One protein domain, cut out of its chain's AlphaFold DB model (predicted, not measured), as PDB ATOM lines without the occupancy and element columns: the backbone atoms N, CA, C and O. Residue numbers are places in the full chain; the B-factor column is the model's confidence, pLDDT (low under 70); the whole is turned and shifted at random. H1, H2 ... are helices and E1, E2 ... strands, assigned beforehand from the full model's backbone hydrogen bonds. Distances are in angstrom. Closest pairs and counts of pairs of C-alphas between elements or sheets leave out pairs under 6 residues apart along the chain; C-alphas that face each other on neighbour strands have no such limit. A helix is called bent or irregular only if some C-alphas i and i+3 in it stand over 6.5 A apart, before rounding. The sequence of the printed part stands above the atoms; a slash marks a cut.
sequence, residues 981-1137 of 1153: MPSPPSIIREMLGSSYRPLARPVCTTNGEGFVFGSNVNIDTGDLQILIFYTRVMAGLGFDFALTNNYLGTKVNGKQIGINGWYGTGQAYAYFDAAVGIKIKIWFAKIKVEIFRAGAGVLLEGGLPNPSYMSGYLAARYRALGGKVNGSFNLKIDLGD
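Overview. This is residues 981 to 1137 of the 1153 residues of the protein "Ubiquinone biosynthesis protein UbiJ" of Arcicella rosea (UniProt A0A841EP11). A long, twisted wall of seven antiparallel strands has the short helix H1 packed across one face, with the other face bare. The bent ends of E4 and E5 make an arm at one end of the length, and the loop of residues 1045 to 1062 lies at the opposite end. The printed part has 157 residues, with named elements in the order H1, E1 to E7; the class is mostly strand, and E2 to E7 form a meander, each strand the antiparallel neighbour of the one before. The whole is loose, with a radius of gyration of the C-alphas of 20.6 A and spans of 69 by 28 by 20 A.

Along the chain. Find C-alpha 1063 at (18.804, 149.071, 33.061); from there E4, residues 1063 to 1082, runs 59.0 A and bends by 52 degrees at residue 1077. E5, residues 1085 to 1104, returns over 55.9 A and bends by 61 degrees at residue 1092. E3 is residues 1029 to 1044, 49.7 A. E1, residues 1008 to 1020, spans 35.0 A and bends by 64 degrees at residue 1011; E2 is residues 1024 to 1026, 7.0 A. E6, residues 1109 to 1120, spans 37.7 A, and E7, residues 1125 to 1136, spans 38.0 A, ending at (21.720, 156.391, 46.135). H1, residues 986 to 995, begins at (37.541, 135.236, 44.542) and spans 14.0 A; it is irregular, with C-alphas 991 and 994 9.3 A apart.

Arrangement. Start at E3 in the branched sheet: E1 and E2 lie on one side of it, E4 on the other side. Look for N 1013 and O 1041 at 2.9 A between E1 and E3, and N 1024 and O 1031 at 2.8 A between E2 and E3. Hairpins follow: E3 and E4 have N 1036 and O 1071 at 3.0 A, E4 and E5 N 1070 and O 1098 at 3.0 A, E5 and E6 N 1097 and O 1115 at 2.8 A, E6 and E7 N 1114 and O 1131 at 2.9 A. E1, E2 and E7 are edge strands. H1 is on the sheet at a height of 8.0 A, only just over E5 and E6, with 3 of its C-alphas falling on each. It runs across the strands, at 68 degrees to E5 on the local plane. Its closest C-alphas to E6 are those of Leu 992 and Ala 1115, 5.8 A. In H1, 4 of 6 O i to N i+4 pairs are within hydrogen-bond range.

Size, cuts and confidence. The two C-alphas farthest apart, those of Gly 1054 and Trp 1083, are 71.2 A apart. The printed part has no cut. The links from H1 to E1 and from E3 to E4 are long. Mean pLDDT of the printed part is 84.7; look for values under 70 at residues 994 to 995, 997 to 1008 and 1052.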
ATOM      1  N   MET A 981      25.544 139.303  35.120       76.19
ATOM      2  CA  MET A 981      26.821 139.910  35.516       76.19
ATOM      3  C   MET A 981      27.710 138.931  36.318       76.19
ATOM      4  O   MET A 981      27.212 138.286  37.253       76.19
ATOM      5  N   PRO A 982      29.011 138.802  35.980       81.62
ATOM      6  CA  PRO A 982      29.929 137.927  36.703       81.62
ATOM      7  C   PRO A 982      30.129 138.387  38.149       81.62
ATOM      8  O   PRO A 982      30.167 139.577  38.441       81.62
ATOM      9  N   SER A 983      30.322 137.439  39.067       83.38
ATOM     10  CA  SER A 983      30.720 137.765  40.441       83.38
ATOM     11  C   SER A 983      32.155 138.321  40.477       83.38
ATOM     12  O   SER A 983      33.000 137.797  39.748       83.38
ATOM     13  N   PRO A 984      32.483 139.266  41.382       82.94
ATOM     14  CA  PRO A 984      33.852 139.752  41.571       82.94
ATOM     15  C   PRO A 984      34.884 138.630  41.815       82.94
ATOM     16  O   PRO A 984      34.517 137.545  42.300       82.94
ATOM     17  N   PRO A 985      36.186 138.877  41.552       86.50
ATOM     18  CA  PRO A 985      37.263 137.915  41.792       86.50
ATOM     19  C   PRO A 985      37.213 137.273  43.184       86.50
ATOM     20  O   PRO A 985      36.895 137.931  44.177       86.50
ATOM     21  N   SER A 986      37.559 135.983  43.273       87.12
ATOM     22  CA  SER A 986      37.541 135.236  44.542       87.12
ATOM     23  C   SER A 986      38.364 135.921  45.628       87.12
ATOM     24  O   SER A 986      37.877 136.064  46.740       87.12
ATOM     25  N   ILE A 987      39.546 136.433  45.283       86.56
ATOM     26  CA  ILE A 987      40.448 137.114  46.216       86.56
ATOM     27  C   ILE A 987      39.820 138.358  46.868       86.56
ATOM     28  O   ILE A 987      40.020 138.590  48.056       86.56
ATOM     29  N   ILE A 988      38.978 139.100  46.140       86.75
ATOM     30  CA  ILE A 988      38.238 140.254  46.675       86.75
ATOM     31  C   ILE A 988      37.078 139.783  47.559       86.75
ATOM     32  O   ILE A 988      36.878 140.309  48.651       86.75
ATOM     33  N   ARG A 989      36.352 138.737  47.141       85.94
ATOM     34  CA  ARG A 989      35.290 138.127  47.962       85.94
ATOM     35  C   ARG A 989      35.833 137.516  49.263       85.94
ATOM     36  O   ARG A 989      35.169 137.602  50.288       85.94
ATOM     37  N   GLU A 990      37.044 136.959  49.252       85.50
ATOM     38  CA  GLU A 990      37.747 136.488  50.453       85.50
ATOM     39  C   GLU A 990      38.212 137.624  51.375       85.50
ATOM     40  O   GLU A 990      38.279 137.424  52.585       85.50
ATOM     41  N   MET A 991      38.591 138.785  50.826       85.94
ATOM     42  CA  MET A 991      38.962 139.959  51.625       85.94
ATOM     43  C   MET A 991      37.728 140.568  52.301       85.94
ATOM     44  O   MET A 991      37.757 140.836  53.497       85.94
ATOM     45  N   LEU A 992      36.623 140.710  51.562       83.50
ATOM     46  CA  LEU A 992      35.365 141.262  52.073       83.50
ATOM     47  C   LEU A 992      34.611 140.311  53.018       83.50
ATOM     48  O   LEU A 992      33.862 140.771  53.880       83.50
ATOM     49  N   GLY A 993      34.777 138.995  52.871       77.00
ATOM     50  CA  GLY A 993      34.152 137.998  53.741       77.00
ATOM     51  C   GLY A 993      32.628 138.157  53.848       77.00
ATOM     52  O   GLY A 993      31.936 138.394  52.858       77.00
ATOM     53  N   SER A 994      32.097 138.058  55.070       69.69
ATOM     54  CA  SER A 994      30.662 138.205  55.365       69.69
ATOM     55  C   SER A 994      30.108 139.624  55.163       69.69
ATOM     56  O   SER A 994      28.890 139.802  55.167       69.69
ATOM     57  N   SER A 995      30.965 140.634  54.959       64.69
ATOM     58  CA  SER A 995      30.549 142.011  54.656       64.69
ATOM     59  C   SER A 995      30.014 142.169  53.223       64.69
ATOM     60  O   SER A 995      29.305 143.136  52.935       64.69
ATOM     61  N   TYR A 996      30.328 141.233  52.318       71.56
ATOM     62  CA  TYR A 996      29.841 141.243  50.939       71.56
ATOM     63  C   TYR A 996      28.563 140.413  50.778       71.56
ATOM     64  O   TYR A 996      28.531 139.216  51.065       71.56
ATOM     65  N   ARG A 997      27.514 141.040  50.234       68.56
ATOM     66  CA  ARG A 997      26.334 140.354  49.696       68.56
ATOM     67  C   ARG A 997      26.307 140.589  48.182       68.56
ATOM     68  O   ARG A 997      26.269 141.758  47.801       68.56
ATOM     69  N   PRO A 998      26.318 139.538  47.341       64.00
ATOM     70  CA  PRO A 998      26.212 139.696  45.894       64.00
ATOM     71  C   PRO A 998      24.944 140.448  45.484       64.00
ATOM     72  O   PRO A 998      23.907 140.325  46.142       64.00
ATOM     73  N   LEU A 999      25.009 141.158  44.356       62.03
ATOM     74  CA  LEU A 999      23.826 141.728  43.713       62.03
ATOM     75  C   LEU A 999      22.768 140.639  43.470       62.03
ATOM     76  O   LEU A 999      23.066 139.560  42.949       62.03
ATOM     77  N   ALA A1000      21.521 140.926  43.851       55.31
ATOM     78  CA  ALA A1000      20.409 140.003  43.672       55.31
ATOM     79  C   ALA A1000      20.154 139.766  42.175       55.31
ATOM     80  O   ALA A1000      19.884 140.702  41.422       55.31
ATOM     81  N   ARG A1001      20.241 138.504  41.740       55.41
ATOM     82  CA  ARG A1001      19.998 138.119  40.344       55.41
ATOM     83  C   ARG A1001      18.494 138.184  40.039       55.41
ATOM     84  O   ARG A1001      17.734 137.520  40.745       55.41
ATOM     85  N   PRO A1002      18.047 138.921  39.003       52.25
ATOM     86  CA  PRO A1002      16.665 138.842  38.540       52.25
ATOM     87  C   PRO A1002      16.361 137.443  37.992       52.25
ATOM     88  O   PRO A1002      17.200 136.835  37.324       52.25
ATOM     89  N   VAL A1003      15.149 136.945  38.240       49.59
ATOM     90  CA  VAL A1003      14.750 135.589  37.826       49.59
ATOM     91  C   VAL A1003      14.570 135.495  36.302       49.59
ATOM     92  O   VAL A1003      14.989 134.514  35.698       49.59
ATOM     93  N   CYS A1004      14.061 136.547  35.649       51.31
ATOM     94  CA  CYS A1004      13.778 136.577  34.204       51.31
ATOM     95  C   CYS A1004      15.024 136.774  33.297       51.31
ATOM     96  O   CYS A1004      14.921 137.386  32.238       51.31
ATOM     97  N   THR A1005      16.217 136.307  33.686       50.69
ATOM     98  CA  THR A1005      17.467 136.515  32.909       50.69
ATOM     99  C   THR A1005      17.760 135.438  31.852       50.69
ATOM    100  O   THR A1005      18.778 135.516  31.172       50.69
ATOM    101  N   THR A1006      16.890 134.440  31.673       46.62
ATOM    102  CA  THR A1006      17.167 133.227  30.876       46.62
ATOM    103  C   THR A1006      17.272 133.405  29.357       46.62
ATOM    104  O   THR A1006      17.804 132.509  28.717       46.62
ATOM    105  N   ASN A1007      16.811 134.521  28.779       53.91
ATOM    106  CA  ASN A1007      16.965 134.868  27.351       53.91
ATOM    107  C   ASN A1007      17.108 136.399  27.177       53.91
ATOM    108  O   ASN A1007      16.367 137.021  26.419       53.91
ATOM    109  N   GLY A1008      17.986 137.039  27.955       62.66
ATOM    110  CA  GLY A1008      18.055 138.504  28.004       62.66
ATOM    111  C   GLY A1008      18.535 139.172  26.707       62.66
ATOM    112  O   GLY A1008      19.550 138.765  26.143       62.66
ATOM    113  N   GLU A1009      17.840 140.236  26.284       79.81
ATOM    114  CA  GLU A1009      18.319 141.210  25.288       79.81
ATOM    115  C   GLU A1009      19.256 142.229  25.977       79.81
ATOM    116  O   GLU A1009      18.915 142.778  27.032       79.81
ATOM    117  N   GLY A1010      20.416 142.546  25.393       87.50
ATOM    118  CA  GLY A1010      21.316 143.544  25.975       87.50
ATOM    119  C   GLY A1010      22.660 143.782  25.281       87.50
ATOM    120  O   GLY A1010      22.904 143.382  24.143       87.50
ATOM    121  N   PHE A1011      23.531 144.474  26.012       89.81
ATOM    122  CA  PHE A1011      24.911 144.809  25.680       89.81
ATOM    123  C   PHE A1011      25.755 144.689  26.955       89.81
ATOM    124  O   PHE A1011      25.537 145.426  27.919       89.81
ATOM    125  N   VAL A1012      26.706 143.756  26.985       91.25
ATOM    126  CA  VAL A1012      27.571 143.500  28.146       91.25
ATOM    127  C   VAL A1012      29.015 143.428  27.693       91.25
ATOM    128  O   VAL A1012      29.333 142.730  26.735       91.25
ATOM    129  N   PHE A1013      29.905 144.118  28.394       95.12
ATOM    130  CA  PHE A1013      31.337 144.058  28.129       95.12
ATOM    131  C   PHE A1013      32.134 144.160  29.422       95.12
ATOM    132  O   PHE A1013      31.683 144.751  30.402       95.12
ATOM    133  N   GLY A1014      33.326 143.583  29.425       94.94
ATOM    134  CA  GLY A1014      34.216 143.624  30.575       94.94
ATOM    135  C   GLY A1014      35.656 143.373  30.171       94.94
ATOM    136  O   GLY A1014      35.932 142.837  29.094       94.94
ATOM    137  N   SER A1015      36.583 143.789  31.025       96.06
ATOM    138  CA  SER A1015      38.018 143.612  30.822       96.06
ATOM    139  C   SER A1015      38.731 143.437  32.157       96.06
ATOM    140  O   SER A1015      38.368 144.064  33.147       96.06
ATOM    141  N   ASN A1016      39.760 142.593  32.194       95.19
ATOM    142  CA  ASN A1016      40.596 142.360  33.367       95.19
ATOM    143  C   ASN A1016      42.055 142.083  32.987       95.19
ATOM    144  O   ASN A1016      42.348 141.444  31.975       95.19
ATOM    145  N   VAL A1017      42.973 142.515  33.848       95.38
ATOM    146  CA  VAL A1017      44.378 142.098  33.839       95.38
ATOM    147  C   VAL A1017      44.756 141.604  35.230       95.38
ATOM    148  O   VAL A1017      44.446 142.243  36.232       95.38
ATOM    149  N   ASN A1018      45.403 140.441  35.286       94.56
ATOM    150  CA  ASN A1018      45.798 139.773  36.523       94.56
ATOM    151  C   ASN A1018      47.275 139.385  36.409       94.56
ATOM    152  O   ASN A1018      47.659 138.671  35.481       94.56
ATOM    153  N   ILE A1019      48.093 139.860  37.337       94.69
ATOM    154  CA  ILE A1019      49.536 139.642  37.420       94.69
ATOM    155  C   ILE A1019      49.805 138.726  38.615       94.69
ATOM    156  O   ILE A1019      49.299 138.963  39.710       94.69
ATOM    157  N   ASP A1020      50.617 137.698  38.412       94.50
ATOM    158  CA  ASP A1020      51.090 136.794  39.458       94.50
ATOM    159  C   ASP A1020      52.580 136.542  39.235       94.50
ATOM    160  O   ASP A1020      52.971 136.027  38.189       94.50
ATOM    161  N   THR A1021      53.431 136.924  40.186       92.88
ATOM    162  CA  THR A1021      54.887 136.738  40.051       92.88
ATOM    163  C   THR A1021      55.339 135.290  40.235       92.88
ATOM    164  O   THR A1021      56.521 135.001  40.048       92.88
ATOM    165  N   GLY A1022      54.447 134.406  40.700       90.75
ATOM    166  CA  GLY A1022      54.825 133.118  41.269       90.75
ATOM    167  C   GLY A1022      55.729 133.274  42.500       90.75
ATOM    168  O   GLY A1022      55.891 134.369  43.041       90.75
ATOM    169  N   ASP A1023      56.323 132.169  42.958       90.19
ATOM    170  CA  ASP A1023      57.339 132.197  44.019       90.19
ATOM    171  C   ASP A1023      58.672 132.740  43.457       90.19
ATOM    172  O   ASP A1023      59.509 131.963  42.990       90.19
ATOM    173  N   LEU A1024      58.898 134.054  43.533       88.38
ATOM    174  CA  LEU A1024      60.212 134.662  43.308       88.38
ATOM    175  C   LEU A1024      61.123 134.294  44.487       88.38
ATOM    176  O   LEU A1024      60.862 134.708  45.615       88.38
ATOM    177  N   GLN A1025      62.165 133.496  44.249       85.19
ATOM    178  CA  GLN A1025      63.041 132.981  45.309       85.19
ATOM    179  C   GLN A1025      64.411 133.657  45.339       85.19
ATOM    180  O   GLN A1025      65.051 133.813  44.302       85.19
ATOM    181  N   ILE A1026      64.886 133.972  46.547       84.12
ATOM    182  CA  ILE A1026      66.252 134.438  46.820       84.12
ATOM    183  C   ILE A1026      66.759 133.671  48.047       84.12
ATOM    184  O   ILE A1026      66.221 133.813  49.145       84.12
ATOM    185  N   LEU A1027      67.788 132.837  47.857       86.25
ATOM    186  CA  LEU A1027      68.275 131.882  48.863       86.25
ATOM    187  C   LEU A1027      67.119 131.037  49.444       86.25
ATOM    188  O   LEU A1027      66.413 130.358  48.697       86.25
ATOM    189  N   ILE A1028      66.919 131.075  50.765       85.69
ATOM    190  CA  ILE A1028      65.837 130.364  51.462       85.69
ATOM    191  C   ILE A1028      64.495 131.102  51.421       85.69
ATOM    192  O   ILE A1028      63.482 130.520  51.804       85.69
ATOM    193  N   PHE A1029      64.469 132.367  51.000       90.81
ATOM    194  CA  PHE A1029      63.272 133.201  51.017       90.81
ATOM    195  C   PHE A1029      62.494 133.095  49.703       90.81
ATOM    196  O   PHE A1029      63.060 132.848  48.635       90.81
ATOM    197  N   TYR A1030      61.184 133.314  49.778       92.69
ATOM    198  CA  TYR A1030      60.336 133.567  48.619       92.69
ATOM    199  C   TYR A1030      59.463 134.801  48.852       92.69
ATOM    200  O   TYR A1030      59.034 135.060  49.977       92.69
ATOM    201  N   THR A1031      59.153 135.511  47.772       93.12
ATOM    202  CA  THR A1031      58.039 136.459  47.701       93.12
ATOM    203  C   THR A1031      57.115 136.076  46.548       93.12
ATOM    204  O   THR A1031      57.568 135.527  45.543       93.12
ATOM    205  N   ARG A1032      55.815 136.325  46.692       94.62
ATOM    206  CA  ARG A1032      54.823 136.205  45.621       94.62
ATOM    207  C   ARG A1032      53.865 137.376  45.701       94.62
ATOM    208  O   ARG A1032      53.239 137.574  46.738       94.62
ATOM    209  N   VAL A1033      53.738 138.115  44.605       94.12
ATOM    210  CA  VAL A1033      52.811 139.235  44.462       94.12
ATOM    211  C   VAL A1033      51.738 138.846  43.456       94.12
ATOM    212  O   VAL A1033      52.043 138.483  42.320       94.12
ATOM    213  N   MET A1034      50.483 138.929  43.885       95.12
ATOM    214  CA  MET A1034      49.298 138.785  43.052       95.12
ATOM    215  C   MET A1034      48.581 140.134  43.008       95.12
ATOM    216  O   MET A1034      48.114 140.623  44.034       95.12
ATOM    217  N   ALA A1035      48.469 140.736  41.832       95.31
ATOM    218  CA  ALA A1035      47.756 141.993  41.631       95.31
ATOM    219  C   ALA A1035      46.764 141.844  40.481       95.31
ATOM    220  O   ALA A1035      46.990 141.062  39.561       95.31
ATOM    221  N   GLY A1036      45.672 142.593  40.494       95.88
ATOM    222  CA  GLY A1036      44.744 142.568  39.373       95.88
ATOM    223  C   GLY A1036      43.739 143.696  39.420       95.88
ATOM    224  O   GLY A1036      43.427 144.225  40.483       95.88
ATOM    225  N   LEU A1037      43.244 144.073  38.250       96.38
ATOM    226  CA  LEU A1037      42.211 145.085  38.093       96.38
ATOM    227  C   LEU A1037      41.309 144.733  36.916       96.38
ATOM    228  O   LEU A1037      41.737 144.075  35.964       96.38
ATOM    229  N   GLY A1038      40.063 145.176  36.980       95.75
ATOM    230  CA  GLY A1038      39.097 144.935  35.925       95.75
ATOM    231  C   GLY A1038      37.770 145.633  36.160       95.75
ATOM    232  O   GLY A1038      37.550 146.268  37.191       95.75
ATOM    233  N   PHE A1039      36.893 145.522  35.175       95.19
ATOM    234  CA  PHE A1039      35.530 146.021  35.230       95.19
ATOM    235  C   PHE A1039      34.620 145.147  34.370       95.19
ATOM    236  O   PHE A1039      35.071 144.545  33.395       95.19
ATOM    237  N   ASP A1040      33.335 145.145  34.704       93.75
ATOM    238  CA  ASP A1040      32.269 144.498  33.948       93.75
ATOM    239  C   ASP A1040      31.056 145.440  33.934       93.75
ATOM    240  O   ASP A1040      30.654 145.962  34.974       93.75
ATOM    241  N   PHE A1041      30.456 145.667  32.768       92.00
ATOM    242  CA  PHE A1041      29.284 146.522  32.578       92.00
ATOM    243  C   PHE A1041      28.209 145.768  31.798       92.00
ATOM    244  O   PHE A1041      28.516 145.130  30.791       92.00
ATOM    245  N   ALA A1042      26.954 145.865  32.238       89.50
ATOM    246  CA  ALA A1042      25.808 145.208  31.625       89.50
ATOM    247  C   ALA A1042      24.633 146.179  31.456       89.50
ATOM    248  O   ALA A1042      24.062 146.632  32.441       89.50
ATOM    249  N   LEU A1043      24.224 146.449  30.218       89.12
ATOM    250  CA  LEU A1043      22.997 147.173  29.882       89.12
ATOM    251  C   LEU A1043      21.994 146.177  29.293       89.12
ATOM    252  O   LEU A1043      22.224 145.639  28.213       89.12
ATOM    253  N   THR A1044      20.904 145.894  30.008       85.69
ATOM    254  CA  THR A1044      19.968 144.808  29.648       85.69
ATOM    255  C   THR A1044      18.508 145.243  29.709       85.69
ATOM    256  O   THR A1044      18.132 146.046  30.563       85.69
ATOM    257  N   ASN A1045      17.685 144.689  28.818       82.81
ATOM    258  CA  ASN A1045      16.261 145.005  28.642       82.81
ATOM    259  C   ASN A1045      15.332 144.120  29.509       82.81
ATOM    260  O   ASN A1045      14.175 143.870  29.179       82.81
ATOM    261  N   ASN A1046      15.853 143.587  30.616       73.31
ATOM    262  CA  ASN A1046      15.225 142.490  31.365       73.31
ATOM    263  C   ASN A1046      14.203 142.957  32.419       73.31
ATOM    264  O   ASN A1046      13.677 142.136  33.169       73.31
ATOM    265  N   TYR A1047      13.946 144.265  32.518       72.00
ATOM    266  CA  TYR A1047      13.220 144.864  33.642       72.00
ATOM    267  C   TYR A1047      11.867 145.480  33.265       72.00
ATOM    268  O   TYR A1047      11.238 146.123  34.106       72.00
ATOM    269  N   LEU A1048      11.391 145.321  32.026       73.38
ATOM    270  CA  LEU A1048      10.134 145.924  31.568       73.38
ATOM    271  C   LEU A1048       8.950 145.495  32.462       73.38
ATOM    272  O   LEU A1048       8.719 144.310  32.677       73.38
ATOM    273  N   GLY A1049       8.228 146.465  33.031       70.31
ATOM    274  CA  GLY A1049       7.143 146.227  33.994       70.31
ATOM    275  C   GLY A1049       7.596 145.954  35.437       70.31
ATOM    276  O   GLY A1049       6.776 146.034  36.352       70.31
ATOM    277  N   THR A1050       8.886 145.696  35.676       72.06
ATOM    278  CA  THR A1050       9.450 145.539  37.026       72.06
ATOM    279  C   THR A1050       9.559 146.901  37.708       72.06
ATOM    280  O   THR A1050      10.122 147.848  37.150       72.06
ATOM    281  N   LYS A1051       9.042 147.005  38.937       73.12
ATOM    282  CA  LYS A1051       9.004 148.251  39.711       73.12
ATOM    283  C   LYS A1051       9.657 148.100  41.083       73.12
ATOM    284  O   LYS A1051       9.485 147.079  41.741       73.12
ATOM    285  N   VAL A1052      10.335 149.154  41.533       69.81
ATOM    286  CA  VAL A1052      10.856 149.335  42.899       69.81
ATOM    287  C   VAL A1052      10.332 150.670  43.418       69.81
ATOM    288  O   VAL A1052      10.361 151.668  42.700       69.81
ATOM    289  N   ASN A1053       9.788 150.687  44.638       71.50
ATOM    290  CA  ASN A1053       9.151 151.866  45.249       71.50
ATOM    291  C   ASN A1053       8.139 152.559  44.302       71.50
ATOM    292  O   ASN A1053       8.126 153.779  44.150       71.50
ATOM    293  N   GLY A1054       7.339 151.757  43.585       72.81
ATOM    294  CA  GLY A1054       6.352 152.207  42.591       72.81
ATOM    295  C   GLY A1054       6.919 152.669  41.237       72.81
ATOM    296  O   GLY A1054       6.172 152.721  40.255       72.81
ATOM    297  N   LYS A1055       8.224 152.950  41.141       78.50
ATOM    298  CA  LYS A1055       8.904 153.424  39.925       78.50
ATOM    299  C   LYS A1055       9.390 152.252  39.067       78.50
ATOM    300  O   LYS A1055       9.888 151.263  39.591       78.50
ATOM    301  N   GLN A1056       9.267 152.377  37.745       81.50
ATOM    302  CA  GLN A1056       9.809 151.426  36.762       81.50
ATOM    303  C   GLN A1056      11.342 151.365  36.859       81.50
ATOM    304  O   GLN A1056      11.984 152.413  36.849       81.50
ATOM    305  N   ILE A1057      11.931 150.165  36.921       80.81
ATOM    306  CA  ILE A1057      13.392 150.008  36.843       80.81
ATOM    307  C   ILE A1057      13.856 150.319  35.413       80.81
ATOM    308  O   ILE A1057      13.306 149.794  34.441       80.81
ATOM    309  N   GLY A1058      14.888 151.148  35.284       84.31
ATOM    310  CA  GLY A1058      15.453 151.536  33.998       84.31
ATOM    311  C   GLY A1058      14.540 152.426  33.149       84.31
ATOM    312  O   GLY A1058      13.526 152.945  33.613       84.31
ATOM    313  N   ILE A1059      14.909 152.598  31.879       86.75
ATOM    314  CA  ILE A1059      14.105 153.302  30.869       86.75
ATOM    315  C   ILE A1059      13.492 152.245  29.950       86.75
ATOM    316  O   ILE A1059      14.213 151.532  29.262       86.75
ATOM    317  N   ASN A1060      12.164 152.115  29.947       81.75
ATOM    318  CA  ASN A1060      11.434 151.120  29.143       81.75
ATOM    319  C   ASN A1060      11.961 149.674  29.296       81.75
ATOM    320  O   ASN A1060      11.958 148.913  28.335       81.75
ATOM    321  N   GLY A1061      12.422 149.304  30.497       77.75
ATOM    322  CA  GLY A1061      13.004 147.989  30.794       77.75
ATOM    323  C   GLY A1061      14.527 147.894  30.651       77.75
ATOM    324  O   GLY A1061      15.109 146.948  31.182       77.75
ATOM    325  N   TRP A1062      15.174 148.886  30.028       86.69
ATOM    326  CA  TRP A1062      16.629 148.984  29.914       86.69
ATOM    327  C   TRP A1062      17.263 149.531  31.190       86.69
ATOM    328  O   TRP A1062      17.083 150.703  31.530       86.69
ATOM    329  N   TYR A1063      18.052 148.699  31.866       86.12
ATOM    330  CA  TYR A1063      18.804 149.071  33.061       86.12
ATOM    331  C   TYR A1063      20.279 148.705  32.903       86.12
ATOM    332  O   TYR A1063      20.615 147.616  32.428       86.12
ATOM    333  N   GLY A1064      21.151 149.638  33.282       88.19
ATOM    334  CA  GLY A1064      22.592 149.449  33.337       88.19
ATOM    335  C   GLY A1064      23.031 149.055  34.743       88.19
ATOM    336  O   GLY A1064      22.654 149.711  35.710       88.19
ATOM    337  N   THR A1065      23.871 148.035  34.863       87.75
ATOM    338  CA  THR A1065      24.678 147.765  36.058       87.75
ATOM    339  C   THR A1065      26.156 147.742  35.698       87.75
ATOM    340  O   THR A1065      26.536 147.473  34.557       87.75
ATOM    341  N   GLY A1066      27.011 148.017  36.678       90.00
ATOM    342  CA  GLY A1066      28.459 147.949  36.517       90.00
ATOM    343  C   GLY A1066      29.153 147.498  37.794       90.00
ATOM    344  O   GLY A1066      28.664 147.752  38.894       90.00
ATOM    345  N   GLN A1067      30.316 146.875  37.638       92.12
ATOM    346  CA  GLN A1067      31.301 146.716  38.700       92.12
ATOM    347  C   GLN A1067      32.699 147.066  38.184       92.12
ATOM    348  O   GLN A1067      33.020 146.818  37.024       92.12
ATOM    349  N   ALA A1068      33.539 147.623  39.048       94.81
ATOM    350  CA  ALA A1068      34.952 147.878  38.793       94.81
ATOM    351  C   ALA A1068      35.753 147.513  40.041       94.81
ATOM    352  O   ALA A1068      35.318 147.770  41.161       94.81
ATOM    353  N   TYR A1069      36.912 146.888  39.870       94.62
ATOM    354  CA  TYR A1069      37.676 146.342  40.983       94.62
ATOM    355  C   TYR A1069      39.184 146.426  40.772       94.62
ATOM    356  O   TYR A1069      39.686 146.389  39.649       94.62
ATOM    357  N   ALA A1070      39.908 146.480  41.888       95.81
ATOM    358  CA  ALA A1070      41.359 146.376  41.946       95.81
ATOM    359  C   ALA A1070      41.771 145.608  43.208       95.81
ATOM    360  O   ALA A1070      41.128 145.741  44.247       95.81
ATOM    361  N   TYR A1071      42.836 144.812  43.141       95.00
ATOM    362  CA  TYR A1071      43.395 144.109  44.292       95.00
ATOM    363  C   TYR A1071      44.915 143.975  44.211       95.00
ATOM    364  O   TYR A1071      45.515 143.964  43.133       95.00
ATOM    365  N   PHE A1072      45.520 143.806  45.382       95.19
ATOM    366  CA  PHE A1072      46.926 143.490  45.590       95.19
ATOM    367  C   PHE A1072      47.033 142.545  46.792       95.19
ATOM    368  O   PHE A1072      46.447 142.819  47.834       95.19
ATOM    369  N   ASP A1073      47.755 141.437  46.675       94.31
ATOM    370  CA  ASP A1073      47.964 140.442  47.731       94.31
ATOM    371  C   ASP A1073      49.399 139.910  47.596       94.31
ATOM    372  O   ASP A1073      49.769 139.321  46.580       94.31
ATOM    373  N   ALA A1074      50.239 140.192  48.592       93.94
ATOM    374  CA  ALA A1074      51.660 139.874  48.598       93.94
ATOM    375  C   ALA A1074      52.010 138.993  49.799       93.94
ATOM    376  O   ALA A1074      51.674 139.316  50.940       93.94
ATOM    377  N   ALA A1075      52.714 137.891  49.542       93.94
ATOM    378  CA  ALA A1075      53.173 136.934  50.544       93.94
ATOM    379  C   ALA A1075      54.700 136.814  50.522       93.94
ATOM    380  O   ALA A1075      55.295 136.668  49.457       93.94
ATOM    381  N   VAL A1076      55.322 136.804  51.699       93.19
ATOM    382  CA  VAL A1076      56.759 136.605  51.924       93.19
ATOM    383  C   VAL A1076      56.949 135.457  52.913       93.19
ATOM    384  O   VAL A1076      56.241 135.350  53.918       93.19
ATOM    385  N   GLY A1077      57.911 134.578  52.656       92.50
ATOM    386  CA  GLY A1077      58.162 133.435  53.526       92.50
ATOM    387  C   GLY A1077      59.473 132.715  53.250       92.50
ATOM    388  O   GLY A1077      60.313 133.186  52.488       92.50
ATOM    389  N   ILE A1078      59.633 131.551  53.874       89.75
ATOM    390  CA  ILE A1078      60.786 130.658  53.704       89.75
ATOM    391  C   ILE A1078      60.352 129.404  52.938       89.75
ATOM    392  O   ILE A1078      59.269 128.867  53.170       89.75
ATOM    393  N   LYS A1079      61.192 128.937  52.010       87.50
ATOM    394  CA  LYS A1079      60.965 127.771  51.145       87.50
ATOM    395  C   LYS A1079      62.276 127.002  50.948       87.50
ATOM    396  O   LYS A1079      63.061 127.313  50.056       87.50
ATOM    397  N   ILE A1080      62.502 125.988  51.784       86.12
ATOM    398  CA  ILE A1080      63.744 125.199  51.848       86.12
ATOM    399  C   ILE A1080      63.502 123.788  51.301       86.12
ATOM    400  O   ILE A1080      62.498 123.147  51.612       86.12
ATOM    401  N   LYS A1081      64.450 123.277  50.507       81.00
ATOM    402  CA  LYS A1081      64.516 121.868  50.093       81.00
ATOM    403  C   LYS A1081      65.566 121.148  50.942       81.00
ATOM    404  O   LYS A1081      66.757 121.291  50.692       81.00
ATOM    405  N   ILE A1082      65.112 120.368  51.917       82.38
ATOM    406  CA  ILE A1082      65.921 119.414  52.686       82.38
ATOM    407  C   ILE A1082      65.873 118.060  51.950       82.38
ATOM    408  O   ILE A1082      64.969 117.823  51.148       82.38
ATOM    409  N   TRP A1083      66.840 117.170  52.193       73.88
ATOM    410  CA  TRP A1083      66.990 115.891  51.478       73.88
ATOM    411  C   TRP A1083      65.707 115.035  51.449       73.88
ATOM    412  O   TRP A1083      65.388 114.455  50.414       73.88
ATOM    413  N   PHE A1084      64.931 115.044  52.539       78.12
ATOM    414  CA  PHE A1084      63.680 114.290  52.702       78.12
ATOM    415  C   PHE A1084      62.391 115.140  52.634       78.12
ATOM    416  O   PHE A1084      61.300 114.575  52.628       78.12
ATOM    417  N   ALA A1085      62.464 116.479  52.588       76.31
ATOM    418  CA  ALA A1085      61.272 117.338  52.651       76.31
ATOM    419  C   ALA A1085      61.446 118.711  51.976       76.31
ATOM    420  O   ALA A1085      62.480 119.366  52.099       76.31
ATOM    421  N   LYS A1086      60.383 119.202  51.324       83.56
ATOM    422  CA  LYS A1086      60.253 120.608  50.899       83.56
ATOM    423  C   LYS A1086      59.408 121.355  51.932       83.56
ATOM    424  O   LYS A1086      58.197 121.170  51.971       83.56
ATOM    425  N   ILE A1087      60.036 122.194  52.749       84.31
ATOM    426  CA  ILE A1087      59.358 122.988  53.781       84.31
ATOM    427  C   ILE A1087      59.046 124.371  53.207       84.31
ATOM    428  O   ILE A1087      59.954 125.051  52.728       84.31
ATOM    429  N   LYS A1088      57.779 124.801  53.266       88.31
ATOM    430  CA  LYS A1088      57.343 126.163  52.918       88.31
ATOM    431  C   LYS A1088      56.549 126.762  54.080       88.31
ATOM    432  O   LYS A1088      55.559 126.173  54.500       88.31
ATOM    433  N   VAL A1089      56.982 127.917  54.581       87.12
ATOM    434  CA  VAL A1089      56.376 128.635  55.714       87.12
ATOM    435  C   VAL A1089      56.117 130.084  55.308       87.12
ATOM    436  O   VAL A1089      57.038 130.784  54.889       87.12
ATOM    437  N   GLU A1090      54.873 130.538  55.448       89.50
ATOM    438  CA  GLU A1090      54.475 131.938  55.247       89.50
ATOM    439  C   GLU A1090      54.880 132.765  56.484       89.50
ATOM    440  O   GLU A1090      54.386 132.527  57.589       89.50
ATOM    441  N   ILE A1091      55.808 133.715  56.315       90.50
ATOM    442  CA  ILE A1091      56.244 134.618  57.397       90.50
ATOM    443  C   ILE A1091      55.280 135.789  57.508       90.50
ATOM    444  O   ILE A1091      54.881 136.150  58.613       90.50
ATOM    445  N   PHE A1092      54.918 136.380  56.373       93.12
ATOM    446  CA  PHE A1092      54.034 137.529  56.294       93.12
ATOM    447  C   PHE A1092      53.217 137.470  55.011       93.12
ATOM    448  O   PHE A1092      53.728 137.107  53.954       93.12
ATOM    449  N   ARG A1093      51.955 137.874  55.084       93.19
ATOM    450  CA  ARG A1093      51.103 138.085  53.922       93.19
ATOM    451  C   ARG A1093      50.181 139.255  54.188       93.19
ATOM    452  O   ARG A1093      49.520 139.276  55.221       93.19
ATOM    453  N   ALA A1094      50.107 140.196  53.259       93.06
ATOM    454  CA  ALA A1094      49.174 141.312  53.315       93.06
ATOM    455  C   ALA A1094      48.519 141.519  51.956       93.06
ATOM    456  O   ALA A1094      49.155 141.342  50.919       93.06
ATOM    457  N   GLY A1095      47.253 141.916  51.957       93.31
ATOM    458  CA  GLY A1095      46.560 142.273  50.735       93.31
ATOM    459  C   GLY A1095      45.398 143.219  50.976       93.31
ATOM    460  O   GLY A1095      44.784 143.197  52.040       93.31
ATOM    461  N   ALA A1096      45.113 144.039  49.973       93.56
ATOM    462  CA  ALA A1096      44.032 145.006  49.944       93.56
ATOM    463  C   ALA A1096      43.256 144.899  48.627       93.56
ATOM    464  O   ALA A1096      43.806 144.506  47.594       93.56
ATOM    465  N   GLY A1097      41.978 145.262  48.661       93.69
ATOM    466  CA  GLY A1097      41.089 145.219  47.510       93.69
ATOM    467  C   GLY A1097      40.020 146.302  47.567       93.69
ATOM    468  O   GLY A1097      39.508 146.634  48.635       93.69
ATOM    469  N   VAL A1098      39.680 146.830  46.398       93.31
ATOM    470  CA  VAL A1098      38.576 147.762  46.172       93.31
ATOM    471  C   VAL A1098      37.581 147.111  45.219       93.31
ATOM    472  O   VAL A1098      37.974 146.537  44.202       93.31
ATOM    473  N   LEU A1099      36.297 147.235  45.539       93.19
ATOM    474  CA  LEU A1099      35.180 146.900  44.662       93.19
ATOM    475  C   LEU A1099      34.219 148.088  44.628       93.19
ATOM    476  O   LEU A1099      33.709 148.505  45.663       93.19
ATOM    477  N   LEU A1100      33.952 148.605  43.439       92.44
ATOM    478  CA  LEU A1100      32.858 149.522  43.153       92.44
ATOM    479  C   LEU A1100      31.772 148.726  42.424       92.44
ATOM    480  O   LEU A1100      32.069 148.047  41.446       92.44
ATOM    481  N   GLU A1101      30.528 148.814  42.877       90.25
ATOM    482  CA  GLU A1101      29.328 148.342  42.174       90.25
ATOM    483  C   GLU A1101      28.413 149.541  41.899       90.25
ATOM    484  O   GLU A1101      28.399 150.489  42.682       90.25
ATOM    485  N   GLY A1102      27.581 149.490  40.861       88.94
ATOM    486  CA  GLY A1102      26.560 150.510  40.631       88.94
ATOM    487  C   GLY A1102      25.456 150.090  39.666       88.94
ATOM    488  O   GLY A1102      25.535 149.055  38.999       88.94
ATOM    489  N   GLY A1103      24.411 150.911  39.596       87.94
ATOM    490  CA  GLY A1103      23.303 150.759  38.656       87.94
ATOM    491  C   GLY A1103      22.695 152.103  38.267       87.94
ATOM    492  O   GLY A1103      22.718 153.037  39.066       87.94
ATOM    493  N   LEU A1104      22.221 152.205  37.023       88.75
ATOM    494  CA  LEU A1104      21.790 153.438  36.357       88.75
ATOM    495  C   LEU A1104      20.684 153.142  35.316       88.75
ATOM    496  O   LEU A1104      20.682 152.065  34.718       88.75
ATOM    497  N   PRO A1105      19.786 154.093  34.989       84.12
ATOM    498  CA  PRO A1105      19.639 155.423  35.587       84.12
ATOM    499  C   PRO A1105      18.566 155.494  36.689       84.12
ATOM    500  O   PRO A1105      18.548 156.460  37.449       84.12
ATOM    501  N   ASN A1106      17.660 154.513  36.789       84.00
ATOM    502  CA  ASN A1106      16.570 154.526  37.769       84.00
ATOM    503  C   ASN A1106      16.328 153.133  38.395       84.00
ATOM    504  O   ASN A1106      15.914 152.229  37.668       84.00
ATOM    505  N   PRO A1107      16.533 152.949  39.712       83.00
ATOM    506  CA  PRO A1107      17.235 153.883  40.595       83.00
ATOM    507  C   PRO A1107      18.697 154.071  40.153       83.00
ATOM    508  O   PRO A1107      19.262 153.211  39.483       83.00
ATOM    509  N   SER A1108      19.310 155.197  40.519       87.50
ATOM    510  CA  SER A1108      20.764 155.364  40.424       87.50
ATOM    511  C   SER A1108      21.394 155.036  41.775       87.50
ATOM    512  O   SER A1108      20.973 155.599  42.787       87.50
ATOM    513  N   TYR A1109      22.392 154.150  41.802       88.31
ATOM    514  CA  TYR A1109      23.146 153.835  43.018       88.31
ATOM    515  C   TYR A1109      24.612 153.478  42.726       88.31
ATOM    516  O   TYR A1109      24.944 153.011  41.634       88.31
ATOM    517  N   MET A1110      25.469 153.632  43.737       90.44
ATOM    518  CA  MET A1110      26.846 153.140  43.767       90.44
ATOM    519  C   MET A1110      27.190 152.601  45.166       90.44
ATOM    520  O   MET A1110      26.967 153.283  46.163       90.44
ATOM    521  N   SER A1111      27.752 151.394  45.250       89.50
ATOM    522  CA  SER A1111      28.325 150.819  46.476       89.50
ATOM    523  C   SER A1111      29.838 150.689  46.318       89.50
ATOM    524  O   SER A1111      30.303 149.926  45.474       89.50
ATOM    525  N   GLY A1112      30.608 151.398  47.138       90.38
ATOM    526  CA  GLY A1112      32.055 151.242  47.245       90.38
ATOM    527  C   GLY A1112      32.435 150.383  48.449       90.38
ATOM    528  O   GLY A1112      31.950 150.602  49.557       90.38
ATOM    529  N   TYR A1113      33.330 149.426  48.246       91.00
ATOM    530  CA  TYR A1113      33.900 148.576  49.282       91.00
ATOM    531  C   TYR A1113      35.429 148.680  49.237       91.00
ATOM    532  O   TYR A1113      36.025 148.544  48.168       91.00
ATOM    533  N   LEU A1114      36.060 148.867  50.396       91.25
ATOM    534  CA  LEU A1114      37.511 148.819  50.583       91.25
ATOM    535  C   LEU A1114      37.819 147.797  51.679       91.25
ATOM    536  O   LEU A1114      37.329 147.925  52.798       91.25
ATOM    537  N   ALA A1115      38.644 146.805  51.367       91.00
ATOM    538  CA  ALA A1115      39.051 145.756  52.293       91.00
ATOM    539  C   ALA A1115      40.571 145.651  52.368       91.00
ATOM    540  O   ALA A1115      41.254 145.814  51.355       91.00
ATOM    541  N   ALA A1116      41.102 145.289  53.533       90.62
ATOM    542  CA  ALA A1116      42.460 144.770  53.639       90.62
ATOM    543  C   ALA A1116      42.582 143.706  54.732       90.62
ATOM    544  O   ALA A1116      41.857 143.717  55.727       90.62
ATOM    545  N   ARG A1117      43.535 142.791  54.549       92.12
ATOM    546  CA  ARG A1117      43.861 141.689  55.459       92.12
ATOM    547  C   ARG A1117      45.374 141.531  55.584       92.12
ATOM    548  O   ARG A1117      46.089 141.689  54.595       92.12
ATOM    549  N   TYR A1118      45.855 141.143  56.760       92.50
ATOM    550  CA  TYR A1118      47.230 140.685  56.950       92.50
ATOM    551  C   TYR A1118      47.318 139.466  57.873       92.50
ATOM    552  O   TYR A1118      46.444 139.209  58.704       92.50
ATOM    553  N   ARG A1119      48.399 138.703  57.708       92.00
ATOM    554  CA  ARG A1119      48.806 137.552  58.519       92.00
ATOM    555  C   ARG A1119      50.318 137.595  58.699       92.00
ATOM    556  O   ARG A1119      51.041 137.897  57.756       92.00
ATOM    557  N   ALA A1120      50.796 137.259  59.887       87.25
ATOM    558  CA  ALA A1120      52.209 137.138  60.212       87.25
ATOM    559  C   ALA A1120      52.467 135.887  61.066       87.25
ATOM    560  O   ALA A1120      51.566 135.381  61.742       87.25
ATOM    561  N   LEU A1121      53.705 135.391  61.027       84.44
ATOM    562  CA  LEU A1121      54.199 134.247  61.803       84.44
ATOM    563  C   LEU A1121      53.313 132.994  61.644       84.44
ATOM    564  O   LEU A1121      52.833 132.426  62.626       84.44
ATOM    565  N   GLY A1122      53.036 132.594  60.396       75.00
ATOM    566  CA  GLY A1122      52.151 131.463  60.090       75.00
ATOM    567  C   GLY A1122      50.673 131.686  60.444       75.00
ATOM    568  O   GLY A1122      49.928 130.720  60.574       75.00
ATOM    569  N   GLY A1123      50.246 132.941  60.632       80.31
ATOM    570  CA  GLY A1123      48.873 133.317  60.994       80.31
ATOM    571  C   GLY A1123      48.641 133.566  62.488       80.31
ATOM    572  O   GLY A1123      47.550 134.009  62.847       80.31
ATOM    573  N   LYS A1124      49.655 133.350  63.344       84.56
ATOM    574  CA  LYS A1124      49.591 133.607  64.798       84.56
ATOM    575  C   LYS A1124      49.264 135.060  65.146       84.56
ATOM    576  O   LYS A1124      48.652 135.308  66.176       84.56
ATOM    577  N   VAL A1125      49.653 135.999  64.287       87.19
ATOM    578  CA  VAL A1125      49.175 137.385  64.320       87.19
ATOM    579  C   VAL A1125      48.437 137.637  63.011       87.19
ATOM    580  O   VAL A1125      48.949 137.315  61.940       87.19
ATOM    581  N   ASN A1126      47.229 138.181  63.072       90.75
ATOM    582  CA  ASN A1126      46.430 138.503  61.895       90.75
ATOM    583  C   ASN A1126      45.478 139.668  62.192       90.75
ATOM    584  O   ASN A1126      45.249 140.005  63.351       90.75
ATOM    585  N   GLY A1127      44.959 140.286  61.137       89.69
ATOM    586  CA  GLY A1127      43.977 141.359  61.236       89.69
ATOM    587  C   GLY A1127      43.357 141.678  59.881       89.69
ATOM    588  O   GLY A1127      43.925 141.368  58.831       89.69
ATOM    589  N   SER A1128      42.178 142.291  59.898       90.12
ATOM    590  CA  SER A1128      41.455 142.704  58.694       90.12
ATOM    591  C   SER A1128      40.524 143.872  58.981       90.12
ATOM    592  O   SER A1128      39.909 143.906  60.045       90.12
ATOM    593  N   PHE A1129      40.362 144.775  58.016       88.75
ATOM    594  CA  PHE A1129      39.329 145.809  58.043       88.75
ATOM    595  C   PHE A1129      38.526 145.797  56.743       88.75
ATOM    596  O   PHE A1129      39.082 145.560  55.671       88.75
ATOM    597  N   ASN A1130      37.233 146.100  56.854       87.94
ATOM    598  CA  ASN A1130      36.313 146.288  55.737       87.94
ATOM    599  C   ASN A1130      35.566 147.610  55.939       87.94
ATOM    600  O   ASN A1130      34.904 147.799  56.958       87.94
ATOM    601  N   LEU A1131      35.649 148.502  54.957       88.31
ATOM    602  CA  LEU A1131      34.878 149.737  54.862       88.31
ATOM    603  C   LEU A1131      33.873 149.604  53.713       88.31
ATOM    604  O   LEU A1131      34.212 149.106  52.638       88.31
ATOM    605  N   LYS A1132      32.645 150.077  53.934       89.00
ATOM    606  CA  LYS A1132      31.596 150.165  52.916       89.00
ATOM    607  C   LYS A1132      31.043 151.588  52.865       89.00
ATOM    608  O   LYS A1132      30.819 152.197  53.906       89.00
ATOM    609  N   ILE A1133      30.805 152.078  51.657       88.88
ATOM    610  CA  ILE A1133      30.149 153.347  51.343       88.88
ATOM    611  C   ILE A1133      29.012 153.024  50.368       88.88
ATOM    612  O   ILE A1133      29.239 152.336  49.376       88.88
ATOM    613  N   ASP A1134      27.800 153.510  50.623       86.81
ATOM    614  CA  ASP A1134      26.685 153.448  49.671       86.81
ATOM    615  C   ASP A1134      26.221 154.866  49.330       86.81
ATOM    616  O   ASP A1134      26.179 155.740  50.195       86.81
ATOM    617  N   LEU A1135      25.861 155.082  48.068       87.44
ATOM    618  CA  LEU A1135      25.307 156.324  47.543       87.44
ATOM    619  C   LEU A1135      24.103 155.985  46.654       87.44
ATOM    620  O   LEU A1135      24.228 155.171  45.741       87.44
ATOM    621  N   GLY A1136      22.957 156.623  46.893       84.00
ATOM    622  CA  GLY A1136      21.720 156.391  46.135       84.00
ATOM    623  C   GLY A1136      20.955 155.110  46.507       84.00
ATOM    624  O   GLY A1136      21.378 154.309  47.341       84.00
ATOM    625  N   ASP A1137      19.794 154.930  45.876       75.19
ATOM    626  CA  ASP A1137      18.792 153.927  46.260       75.19
ATOM    627  C   ASP A1137      19.092 152.545  45.650       75.19
ATOM    628  O   ASP A1137      18.566 152.178  44.595       75.19
TER     629      ASP A1137